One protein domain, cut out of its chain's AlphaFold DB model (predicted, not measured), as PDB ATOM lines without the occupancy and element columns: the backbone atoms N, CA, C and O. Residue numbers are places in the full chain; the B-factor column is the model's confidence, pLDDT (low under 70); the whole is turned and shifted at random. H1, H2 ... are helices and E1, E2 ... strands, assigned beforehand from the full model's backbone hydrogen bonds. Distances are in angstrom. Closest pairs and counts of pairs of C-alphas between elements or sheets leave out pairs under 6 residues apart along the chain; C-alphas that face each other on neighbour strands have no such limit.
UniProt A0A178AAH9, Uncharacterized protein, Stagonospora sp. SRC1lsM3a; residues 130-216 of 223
ATOM      1  N   LEU A 130     338.138 375.386 247.531       55.59
ATOM      2  CA  LEU A 130     337.019 376.262 247.218       55.59
ATOM      3  C   LEU A 130     335.800 375.709 247.962       55.59
ATOM      4  O   LEU A 130     335.400 374.557 247.748       55.59
ATOM      5  N   TYR A 131     335.271 376.510 248.882       54.78
ATOM      6  CA  TYR A 131     334.060 376.200 249.629       54.78
ATOM      7  C   TYR A 131     332.871 376.708 248.821       54.78
ATOM      8  O   TYR A 131     332.724 377.912 248.636       54.78
ATOM      9  N   PHE A 132     332.054 375.789 248.312       51.38
ATOM     10  CA  PHE A 132     330.841 376.145 247.569       51.38
ATOM     11  C   PHE A 132     329.584 375.964 248.420       51.38
ATOM     12  O   PHE A 132     328.623 376.703 248.255       51.38
ATOM     13  N   LEU A 133     329.605 375.005 249.349       56.12
ATOM     14  CA  LEU A 133     328.530 374.698 250.292       56.12
ATOM     15  C   LEU A 133     329.145 374.128 251.584       56.12
ATOM     16  O   LEU A 133     330.252 373.580 251.524       56.12
ATOM     17  N   PRO A 134     328.443 374.170 252.733       55.31
ATOM     18  CA  PRO A 134     328.959 373.654 254.009       55.31
ATOM     19  C   PRO A 134     329.382 372.173 253.983       55.31
ATOM     20  O   PRO A 134     330.101 371.729 254.877       55.31
ATOM     21  N   PHE A 135     328.986 371.409 252.959       59.28
ATOM     22  CA  PHE A 135     329.207 369.962 252.892       59.28
ATOM     23  C   PHE A 135     330.033 369.488 251.690       59.28
ATOM     24  O   PHE A 135     330.423 368.321 251.655       59.28
ATOM     25  N   GLU A 136     330.354 370.357 250.726       67.62
ATOM     26  CA  GLU A 136     331.094 369.948 249.530       67.62
ATOM     27  C   GLU A 136     332.236 370.907 249.201       67.62
ATOM     28  O   GLU A 136     332.050 372.106 248.995       67.62
ATOM     29  N   HIS A 137     333.440 370.339 249.121       74.94
ATOM     30  CA  HIS A 137     334.653 371.053 248.755       74.94
ATOM     31  C   HIS A 137     335.179 370.540 247.414       74.94
ATOM     32  O   HIS A 137     335.253 369.330 247.163       74.94
ATOM     33  N   VAL A 138     335.579 371.470 246.547       81.88
ATOM     34  CA  VAL A 138     336.427 371.162 245.392       81.88
ATOM     35  C   VAL A 138     337.792 371.786 245.663       81.88
ATOM     36  O   VAL A 138     337.902 373.011 245.736       81.88
ATOM     37  N   PRO A 139     338.853 370.977 245.834       80.88
ATOM     38  CA  PRO A 139     340.206 371.504 245.945       80.88
ATOM     39  C   PRO A 139     340.533 372.396 244.746       80.88
ATOM     40  O   PRO A 139     340.333 371.975 243.602       80.88
ATOM     41  N   TYR A 140     341.072 373.594 244.992       84.69
ATOM     42  CA  TYR A 140     341.425 374.547 243.932       84.69
ATOM     43  C   TYR A 140     342.310 373.896 242.859       84.69
ATOM     44  O   TYR A 140     342.093 374.075 241.663       84.69
ATOM     45  N   LEU A 141     343.251 373.045 243.280       84.88
ATOM     46  CA  LEU A 141     344.141 372.315 242.379       84.88
ATOM     47  C   LEU A 141     343.392 371.386 241.404       84.88
ATOM     48  O   LEU A 141     343.826 371.235 240.265       84.88
ATOM     49  N   HIS A 142     342.262 370.791 241.803       86.56
ATOM     50  CA  HIS A 142     341.449 369.978 240.891       86.56
ATOM     51  C   HIS A 142     340.744 370.844 239.847       86.56
ATOM     52  O   HIS A 142     340.808 370.529 238.659       86.56
ATOM     53  N   ALA A 143     340.124 371.948 240.276       91.31
ATOM     54  CA  ALA A 143     339.492 372.902 239.368       91.31
ATOM     55  C   ALA A 143     340.512 373.461 238.362       91.31
ATOM     56  O   ALA A 143     340.276 373.440 237.155       91.31
ATOM     57  N   ARG A 144     341.695 373.856 238.846       91.81
ATOM     58  CA  ARG A 144     342.811 374.337 238.023       91.81
ATOM     59  C   ARG A 144     343.271 373.307 236.998       91.81
ATOM     60  O   ARG A 144     343.474 373.666 235.849       91.81
ATOM     61  N   LEU A 145     343.420 372.037 237.374       92.19
ATOM     62  CA  LEU A 145     343.819 370.980 236.437       92.19
ATOM     63  C   LEU A 145     342.780 370.756 235.330       92.19
ATOM     64  O   LEU A 145     343.145 370.591 234.168       92.19
ATOM     65  N   ILE A 146     341.492 370.767 235.672       94.38
ATOM     66  CA  ILE A 146     340.408 370.654 234.685       94.38
ATOM     67  C   ILE A 146     340.427 371.849 233.730       94.38
ATOM     68  O   ILE A 146     340.354 371.667 232.517       94.38
ATOM     69  N   MET A 147     340.595 373.058 234.265       95.75
ATOM     70  CA  MET A 147     340.691 374.264 233.444       95.75
ATOM     71  C   MET A 147     341.965 374.302 232.600       95.75
ATOM     72  O   MET A 147     341.909 374.689 231.440       95.75
ATOM     73  N   ASN A 148     343.096 373.814 233.110       94.88
ATOM     74  CA  ASN A 148     344.316 373.668 232.322       94.88
ATOM     75  C   ASN A 148     344.090 372.726 231.136       94.88
ATOM     76  O   ASN A 148     344.525 373.036 230.031       94.88
ATOM     77  N   ARG A 149     343.373 371.609 231.328       94.94
ATOM     78  CA  ARG A 149     342.991 370.726 230.217       94.94
ATOM     79  C   ARG A 149     342.159 371.460 229.167       94.94
ATOM     80  O   ARG A 149     342.395 371.294 227.975       94.94
ATOM     81  N   HIS A 150     341.165 372.220 229.616       96.62
ATOM     82  CA  HIS A 150     340.261 372.971 228.746       96.62
ATOM     83  C   HIS A 150     341.000 374.010 227.904       96.62
ATOM     84  O   HIS A 150     340.850 374.040 226.689       96.62
ATOM     85  N   LEU A 151     341.855 374.803 228.552       96.19
ATOM     86  CA  LEU A 151     342.545 375.933 227.934       96.19
ATOM     87  C   LEU A 151     343.774 375.521 227.114       96.19
ATOM     88  O   LEU A 151     344.145 376.226 226.181       96.19
ATOM     89  N   ARG A 152     344.441 374.417 227.475       95.25
ATOM     90  CA  ARG A 152     345.757 374.046 226.919       95.25
ATOM     91  C   ARG A 152     345.786 372.703 226.200       95.25
ATOM     92  O   ARG A 152     346.760 372.422 225.517       95.25
ATOM     93  N   GLY A 153     344.747 371.881 226.330       94.94
ATOM     94  CA  GLY A 153     344.646 370.594 225.643       94.94
ATOM     95  C   GLY A 153     344.585 369.379 226.571       94.94
ATOM     96  O   GLY A 153     344.794 369.432 227.786       94.94
ATOM     97  N   ARG A 154     344.263 368.222 225.982       93.38
ATOM     98  CA  ARG A 154     343.921 366.977 226.701       93.38
ATOM     99  C   ARG A 154     345.030 366.448 227.615       93.38
ATOM    100  O   ARG A 154     344.767 365.627 228.489       93.38
ATOM    101  N   GLU A 155     346.262 366.850 227.376       91.62
ATOM    102  CA  GLU A 155     347.440 366.399 228.101       91.62
ATOM    103  C   GLU A 155     347.738 367.247 229.344       91.62
ATOM    104  O   GLU A 155     348.534 366.811 230.168       91.62
ATOM    105  N   HIS A 156     347.045 368.379 229.529       92.94
ATOM    106  CA  HIS A 156     347.227 369.311 230.651       92.94
ATOM    107  C   HIS A 156     346.309 369.066 231.860       92.94
ATOM    108  O   HIS A 156     346.407 369.773 232.863       92.94
ATOM    109  N   GLY A 157     345.441 368.052 231.813       91.88
ATOM    110  CA  GLY A 157     344.631 367.686 232.972       91.88
ATOM    111  C   GLY A 157     343.540 366.645 232.705       91.88
ATOM    112  O   GLY A 157     343.413 366.128 231.589       91.88
ATOM    113  N   PRO A 158     342.745 366.308 233.736       91.94
ATOM    114  CA  PRO A 158     341.650 365.345 233.660       91.94
ATOM    115  C   PRO A 158     340.353 365.962 233.115       91.94
ATOM    116  O   PRO A 158     340.202 367.179 233.047       91.94
ATOM    117  N   LEU A 159     339.404 365.106 232.721       93.31
ATOM    118  CA  LEU A 159     338.059 365.534 232.321       93.31
ATOM    119  C   LEU A 159     337.268 366.093 233.521       93.31
ATOM    120  O   LEU A 159     337.478 365.611 234.635       93.31
ATOM    121  N   PRO A 160     336.313 367.022 233.304       93.75
ATOM    122  CA  PRO A 160     335.453 367.557 234.365       93.75
ATOM    123  C   PRO A 160     334.707 366.483 235.157       93.75
ATOM    124  O   PRO A 160     334.571 366.621 236.368       93.75
ATOM    125  N   SER A 161     334.326 365.381 234.502       90.81
ATOM    126  CA  SER A 161     333.585 364.262 235.106       90.81
ATOM    127  C   SER A 161     334.298 363.603 236.287       90.81
ATOM    128  O   SER A 161     333.720 362.822 237.029       90.81
ATOM    129  N   ILE A 162     335.578 363.907 236.486       88.69
ATOM    130  CA  ILE A 162     336.322 363.492 237.669       88.69
ATOM    131  C   ILE A 162     335.817 364.152 238.964       88.69
ATOM    132  O   ILE A 162     336.045 363.640 240.059       88.69
ATOM    133  N   LEU A 163     335.167 365.311 238.843       88.06
ATOM    134  CA  LEU A 163     334.488 365.973 239.946       88.06
ATOM    135  C   LEU A 163     333.077 365.432 240.144       88.06
ATOM    136  O   LEU A 163     332.480 365.766 241.166       88.06
ATOM    137  N   ASP A 164     332.557 364.601 239.244       89.31
ATOM    138  CA  ASP A 164     331.232 364.030 239.427       89.31
ATOM    139  C   ASP A 164     331.261 363.092 240.634       89.31
ATOM    140  O   ASP A 164     332.089 362.182 240.731       89.31
ATOM    141  N   ILE A 165     330.372 363.348 241.588       83.38
ATOM    142  CA  ILE A 165     330.172 362.474 242.741       83.38
ATOM    143  C   ILE A 165     328.820 361.798 242.519       83.38
ATOM    144  O   ILE A 165     327.804 362.503 242.469       83.38
ATOM    145  N   PRO A 166     328.784 360.459 242.360       79.75
ATOM    146  CA  PRO A 166     327.520 359.739 242.328       79.75
ATOM    147  C   PRO A 166     326.805 359.928 243.664       79.75
ATOM    148  O   PRO A 166     327.466 360.128 244.681       79.75
ATOM    149  N   THR A 167     325.474 359.847 243.663       78.88
ATOM    150  CA  THR A 167     324.635 360.150 244.828       78.88
ATOM    151  C   THR A 167     325.218 359.592 246.130       78.88
ATOM    152  O   THR A 167     325.246 358.379 246.343       78.88
ATOM    153  N   HIS A 168     325.691 360.482 246.997       76.06
ATOM    154  CA  HIS A 168     326.231 360.147 248.302       76.06
ATOM    155  C   HIS A 168     325.153 360.380 249.357       76.06
ATOM    156  O   HIS A 168     324.673 361.502 249.527       76.06
ATOM    157  N   THR A 169     324.776 359.323 250.076       73.75
ATOM    158  CA  THR A 169     323.824 359.411 251.187       73.75
ATOM    159  C   THR A 169     324.575 359.596 252.498       73.75
ATOM    160  O   THR A 169     325.307 358.712 252.938       73.75
ATOM    161  N   ALA A 170     324.364 360.734 253.148       75.56
ATOM    162  CA  ALA A 170     324.768 360.978 254.521       75.56
ATOM    163  C   ALA A 170     323.542 360.889 255.443       75.56
ATOM    164  O   ALA A 170     322.462 361.405 255.138       75.56
ATOM    165  N   HIS A 171     323.715 360.209 256.575       70.19
ATOM    166  CA  HIS A 171     322.696 360.090 257.612       70.19
ATOM    167  C   HIS A 171     322.920 361.160 258.676       70.19
ATOM    168  O   HIS A 171     324.024 361.273 259.207       70.19
ATOM    169  N   TYR A 172     321.868 361.909 258.996       70.69
ATOM    170  CA  TYR A 172     321.874 362.917 260.048       70.69
ATOM    171  C   TYR A 172     320.980 362.498 261.221       70.69
ATOM    172  O   TYR A 172     320.309 361.460 261.187       70.69
ATOM    173  N   GLN A 173     321.021 363.312 262.278       75.69
ATOM    174  CA  GLN A 173     320.148 363.200 263.444       75.69
ATOM    175  C   GLN A 173     318.663 363.277 263.040       75.69
ATOM    176  O   GLN A 173     318.315 363.767 261.966       75.69
ATOM    177  N   ASP A 174     317.802 362.726 263.894       85.44
ATOM    178  CA  ASP A 174     316.339 362.796 263.782       85.44
ATOM    179  C   ASP A 174     315.750 362.232 262.484       85.44
ATOM    180  O   ASP A 174     314.746 362.707 261.973       85.44
ATOM    181  N   GLY A 175     316.368 361.186 261.927       87.19
ATOM    182  CA  GLY A 175     315.813 360.485 260.767       87.19
ATOM    183  C   GLY A 175     315.885 361.277 259.459       87.19
ATOM    184  O   GLY A 175     315.251 360.887 258.478       87.19
ATOM    185  N   ILE A 176     316.666 362.355 259.410       88.12
ATOM    186  CA  ILE A 176     316.909 363.124 258.191       88.12
ATOM    187  C   ILE A 176     318.016 362.452 257.377       88.12
ATOM    188  O   ILE A 176     319.087 362.101 257.883       88.12
ATOM    189  N   ARG A 177     317.758 362.255 256.085       89.12
ATOM    190  CA  ARG A 177     318.738 361.785 255.106       89.12
ATOM    191  C   ARG A 177     319.048 362.899 254.125       89.12
ATOM    192  O   ARG A 177     318.144 363.543 253.598       89.12
ATOM    193  N   HIS A 178     320.336 363.070 253.869       86.69
ATOM    194  CA  HIS A 178     320.858 363.977 252.866       86.69
ATOM    195  C   HIS A 178     321.468 363.140 251.749       86.69
ATOM    196  O   HIS A 178     322.382 362.351 251.986       86.69
ATOM    197  N   CYS A 179     320.973 363.304 250.536       88.56
ATOM    198  CA  CYS A 179     321.583 362.753 249.341       88.56
ATOM    199  C   CYS A 179     322.141 363.913 248.530       88.56
ATOM    200  O   CYS A 179     321.375 364.796 248.152       88.56
ATOM    201  N   SER A 180     323.440 363.917 248.242       88.19
ATOM    202  CA  SER A 180     324.012 364.872 247.293       88.19
ATOM    203  C   SER A 180     324.536 364.160 246.058       88.19
ATOM    204  O   SER A 180     325.148 363.099 246.148       88.19
ATOM    205  N   ALA A 181     324.254 364.720 244.891       90.56
ATOM    206  CA  ALA A 181     324.871 364.331 243.634       90.56
ATOM    207  C   ALA A 181     325.553 365.559 243.043       90.56
ATOM    208  O   ALA A 181     325.032 366.672 243.143       90.56
ATOM    209  N   ARG A 182     326.713 365.359 242.423       90.25
ATOM    210  CA  ARG A 182     327.506 366.457 241.879       90.25
ATOM    211  C   ARG A 182     327.843 366.208 240.427       90.25
ATOM    212  O   ARG A 182     328.255 365.106 240.074       90.25
ATOM    213  N   HIS A 183     327.714 367.260 239.630       93.06
ATOM    214  CA  HIS A 183     328.030 367.266 238.212       93.06
ATOM    215  C   HIS A 183     328.888 368.479 237.872       93.06
ATOM    216  O   HIS A 183     328.562 369.604 238.256       93.06
ATOM    217  N   ALA A 184     329.971 368.264 237.134       94.25
ATOM    218  CA  ALA A 184     330.831 369.329 236.643       94.25
ATOM    219  C   ALA A 184     330.801 369.403 235.115       94.25
ATOM    220  O   ALA A 184     330.877 368.394 234.413       94.25
ATOM    221  N   ARG A 185     330.745 370.624 234.586       96.44
ATOM    222  CA  ARG A 185     330.846 370.884 233.146       96.44
ATOM    223  C   ARG A 185     331.561 372.196 232.884       96.44
ATOM    224  O   ARG A 185     331.632 373.048 233.762       96.44
ATOM    225  N   ILE A 186     332.055 372.360 231.667       97.50
ATOM    226  CA  ILE A 186     332.618 373.628 231.211       97.50
ATOM    227  C   ILE A 186     331.648 374.250 230.212       97.50
ATOM    228  O   ILE A 186     331.175 373.558 229.310       97.50
ATOM    229  N   VAL A 187     331.331 375.526 230.404       97.50
ATOM    230  CA  VAL A 187     330.477 376.335 229.524       97.50
ATOM    231  C   VAL A 187     331.128 377.710 229.419       97.50
ATOM    232  O   VAL A 187     331.488 378.266 230.451       97.50
ATOM    233  N   ASP A 188     331.325 378.220 228.202       96.81
ATOM    234  CA  ASP A 188     331.906 379.548 227.936       96.81
ATOM    235  C   ASP A 188     333.202 379.835 228.724       96.81
ATOM    236  O   ASP A 188     333.325 380.840 229.419       96.81
ATOM    237  N   ASP A 189     334.163 378.906 228.661       97.44
ATOM    238  CA  ASP A 189     335.452 378.961 229.376       97.44
ATOM    239  C   ASP A 189     335.353 379.034 230.912       97.44
ATOM    240  O   ASP A 189     336.326 379.354 231.600       97.44
ATOM    241  N   GLN A 190     334.204 378.661 231.477       96.19
ATOM    242  CA  GLN A 190     333.976 378.612 232.918       96.19
ATOM    243  C   GLN A 190     333.689 377.188 233.387       96.19
ATOM    244  O   GLN A 190     332.857 376.476 232.821       96.19
ATOM    245  N   LEU A 191     334.357 376.771 234.468       95.12
ATOM    246  CA  LEU A 191     334.028 375.532 235.171       95.12
ATOM    247  C   LEU A 191     332.793 375.758 236.040       95.12
ATOM    248  O   LEU A 191     332.859 376.438 237.062       95.12
ATOM    249  N   LEU A 192     331.687 375.136 235.653       94.75
ATOM    250  CA  LEU A 192     330.443 375.144 236.402       94.75
ATOM    251  C   LEU A 192     330.305 373.852 237.202       94.75
ATOM    252  O   LEU A 192     330.508 372.749 236.684       94.75
ATOM    253  N   LEU A 193     329.908 374.005 238.462       91.56
ATOM    254  CA  LEU A 193     329.617 372.908 239.372       91.56
ATOM    255  C   LEU A 193     328.141 372.966 239.757       91.56
ATOM    256  O   LEU A 193     327.675 373.968 240.291       91.56
ATOM    257  N   MET A 194     327.413 371.890 239.484       91.38
ATOM    258  CA  MET A 194     326.039 371.712 239.926       91.38
ATOM    259  C   MET A 194     326.020 370.654 241.021       91.38
ATOM    260  O   MET A 194     326.345 369.492 240.770       91.38
ATOM    261  N   THR A 195     325.605 371.052 242.217       88.25
ATOM    262  CA  THR A 195     325.327 370.125 243.313       88.25
ATOM    263  C   THR A 195     323.818 370.053 243.504       88.25
ATOM    264  O   THR A 195     323.162 371.061 243.753       88.25
ATOM    265  N   VAL A 196     323.264 368.851 243.380       90.38
ATOM    266  CA  VAL A 196     321.859 368.560 243.666       90.38
ATOM    267  C   VAL A 196     321.790 367.948 245.051       90.38
ATOM    268  O   VAL A 196     322.310 366.857 245.276       90.38
ATOM    269  N   ILE A 197     321.140 368.650 245.972       87.50
ATOM    270  CA  ILE A 197     320.910 368.194 247.339       87.50
ATOM    271  C   ILE A 197     319.450 367.772 247.473       87.50
ATOM    272  O   ILE A 197     318.538 368.553 247.222       87.50
ATOM    273  N   THR A 198     319.226 366.528 247.881       89.62
ATOM    274  CA  THR A 198     317.911 365.993 248.235       89.62
ATOM    275  C   THR A 198     317.890 365.697 249.725       89.62
ATOM    276  O   THR A 198     318.646 364.854 250.206       89.62
ATOM    277  N   ILE A 199     317.010 366.380 250.454       90.00
ATOM    278  CA  ILE A 199     316.821 366.195 251.893       90.00
ATOM    279  C   ILE A 199     315.451 365.568 252.096       90.00
ATOM    280  O   ILE A 199     314.456 366.062 251.567       90.00
ATOM    281  N   PHE A 200     315.386 364.482 252.857       90.31
ATOM    282  CA  PHE A 200     314.115 363.856 253.193       90.31
ATOM    283  C   PHE A 200     314.147 363.253 254.593       90.31
ATOM    284  O   PHE A 200     315.173 362.758 255.060       90.31
ATOM    285  N   HIS A 201     312.997 363.267 255.260       93.19
ATOM    286  CA  HIS A 201     312.807 362.573 256.527       93.19
ATOM    287  C   HIS A 201     312.363 361.132 256.256       93.19
ATOM    288  O   HIS A 201     311.433 360.906 255.484       93.19
ATOM    289  N   VAL A 202     312.975 360.141 256.908       90.06
ATOM    290  CA  VAL A 202     312.684 358.711 256.662       90.06
ATOM    291  C   VAL A 202     311.233 358.316 256.939       90.06
ATOM    292  O   VAL A 202     310.756 357.349 256.358       90.06
ATOM    293  N   ARG A 203     310.532 359.055 257.811       92.62
ATOM    294  CA  ARG A 203     309.093 358.862 258.084       92.62
ATOM    295  C   ARG A 203     308.187 359.854 257.346       92.62
ATOM    296  O   ARG A 203     306.987 359.831 257.568       92.62
ATOM    297  N   GLY A 204     308.757 360.745 256.531       91.75
ATOM    298  CA  GLY A 204     308.009 361.792 255.832       91.75
ATOM    299  C   GLY A 204     307.356 362.813 256.766       91.75
ATOM    300  O   GLY A 204     306.250 363.249 256.482       91.75
ATOM    301  N   ASP A 205     308.010 363.172 257.880       92.50
ATOM    302  CA  ASP A 205     307.488 364.183 258.806       92.50
ATOM    303  C   ASP A 205     307.843 365.577 258.257       92.50
ATOM    304  O   ASP A 205     309.030 365.931 258.222       92.50
ATOM    305  N   PRO A 206     306.856 366.361 257.789       92.00
ATOM    306  CA  PRO A 206     307.120 367.649 257.165       92.00
ATOM    307  C   PRO A 206     307.557 368.713 258.176       92.00
ATOM    308  O   PRO A 206     308.247 369.655 257.786       92.00
ATOM    309  N   ASN A 207     307.206 368.577 259.459       92.50
ATOM    310  CA  ASN A 207     307.543 369.560 260.488       92.50
ATOM    311  C   ASN A 207     309.022 369.455 260.859       92.50
ATOM    312  O   ASN A 207     309.722 370.465 260.891       92.50
ATOM    313  N   ILE A 208     309.511 368.225 261.053       90.69
ATOM    314  CA  ILE A 208     310.935 367.958 261.306       90.69
ATOM    315  C   ILE A 208     311.777 368.413 260.108       90.69
ATOM    316  O   ILE A 208     312.783 369.102 260.278       90.69
ATOM    317  N   LEU A 209     311.342 368.079 258.887       89.19
ATOM    318  CA  LEU A 209     312.052 368.462 257.668       89.19
ATOM    319  C   LEU A 209     312.098 369.986 257.478       89.19
ATOM    320  O   LEU A 209     313.158 370.531 257.173       89.19
ATOM    321  N   SER A 210     310.974 370.678 257.684       89.12
ATOM    322  CA  SER A 210     310.904 372.140 257.563       89.12
ATOM    323  C   SER A 210     311.754 372.833 258.622       89.12
ATOM    324  O   SER A 210     312.485 373.767 258.296       89.12
ATOM    325  N   GLY A 211     311.712 372.338 259.863       89.12
ATOM    326  CA  GLY A 211     312.565 372.823 260.944       89.12
ATOM    327  C   GLY A 211     314.043 372.713 260.582       89.12
ATOM    328  O   GLY A 211     314.771 373.690 260.705       89.12
ATOM    329  N   TYR A 212     314.474 371.573 260.035       85.88
ATOM    330  CA  TYR A 212     315.855 371.380 259.590       85.88
ATOM    331  C   TYR A 212     316.265 372.335 258.464       85.88
ATOM    332  O   TYR A 212     317.321 372.957 258.551       85.88
ATOM    333  N   ILE A 213     315.431 372.492 257.429       85.06
ATOM    334  CA  ILE A 213     315.719 373.397 256.302       85.06
ATOM    335  C   ILE A 213     315.874 374.840 256.799       85.06
ATOM    336  O   ILE A 213     316.818 375.515 256.404       85.06
ATOM    337  N   GLN A 214     315.002 375.292 257.703       84.62
ATOM    338  CA  GLN A 214     315.067 376.639 258.278       84.62
ATOM    339  C   GLN A 214     316.270 376.840 259.209       84.62
ATOM    340  O   GLN A 214     316.787 377.948 259.311       84.62
ATOM    341  N   PHE A 215     316.723 375.781 259.885       78.38
ATOM    342  CA  PHE A 215     317.867 375.840 260.796       78.38
ATOM    343  C   PHE A 215     319.215 375.689 260.094       78.38
ATOM    344  O   PHE A 215     320.247 375.922 260.723       78.38
ATOM    345  N   THR A 216     319.237 375.268 258.825       67.44
ATOM    346  CA  THR A 216     320.489 375.106 258.084       67.44
ATOM    347  C   THR A 216     321.039 376.508 257.812       67.44
ATOM    348  O   THR A 216     320.431 377.246 257.038       67.44
TER     349      THR A 216
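Overview. This is residues 130 to 216 of the 223 residues of an uncharacterized protein of Stagonospora sp. SRC1lsM3a (UniProt A0A178AAH9). A long, twisted sheet of three strands, E3, E4 and E5, runs lengthwise through a rod, with H1 packed on it near one end and H3 near the other in two layers, both helices on one face. The small hairpin E1 and E2 leads into H1, and short H2 packs on E4. You have 87 printed residues with three named helices and five named strands, in the order E1 E2 H1 H2 E3 E4 E5 H3 along the chain, a mixed class of helices and strands. The whole is loose, with a radius of gyration of the C-alphas of 16.5 A and spans of 51 by 20 by 20 A.

Arrangement. Start at E1, residues 130 to 133, in an antiparallel hairpin with E2, residues 136 to 139; N 130 and O 138 are 3.0 A apart, within hydrogen-bond range. Then look at the meander, each strand the antiparallel neighbour of the one before: E3, residues 165 to 171, E4, residues 176 to 187, and E5, residues 190 to 201. N 168 and O 180 are 2.8 A apart, as are N 179 and O 198, both pairs within hydrogen-bond range. H1, residues 140 to 152, is on this sheet at a height of 9.8 A; the closest C-alphas of H1 and E5 are Met 147 and Leu 191, 7.0 A apart. H2, residues 160 to 163, is on the same face as H1, with C-alphas 160 and 184 its closest to E4, 5.4 A apart. H3, residues 206 to 215, is on the sheet too; C-alphas 201 and 209 are its closest to E5, 6.0 A apart. Every O i to N i+4 pair is within hydrogen-bond range in H1 and H3; H2 is too short for one.

Along the chain. Find C-alpha 130 at (337.019, 376.262, 247.218), where E1 begins its 9.2 A; E2 spans 9.9 A. H1 spans 17.6 A, H2 5.9 A and E3 16.8 A. From C-alpha 176 at (316.909, 363.124, 258.191) E4 runs 34.4 A, and E5 returns 35.5 A. H3 spans 14.0 A, to C-alpha 215 at (317.867, 375.840, 260.796).

Size, cuts and confidence. C-alphas 155 and 207 are the two farthest apart, 51.5 A. The printed part has no cut and no long link. Look for pLDDT under 70 at residues 130 to 136 and 216.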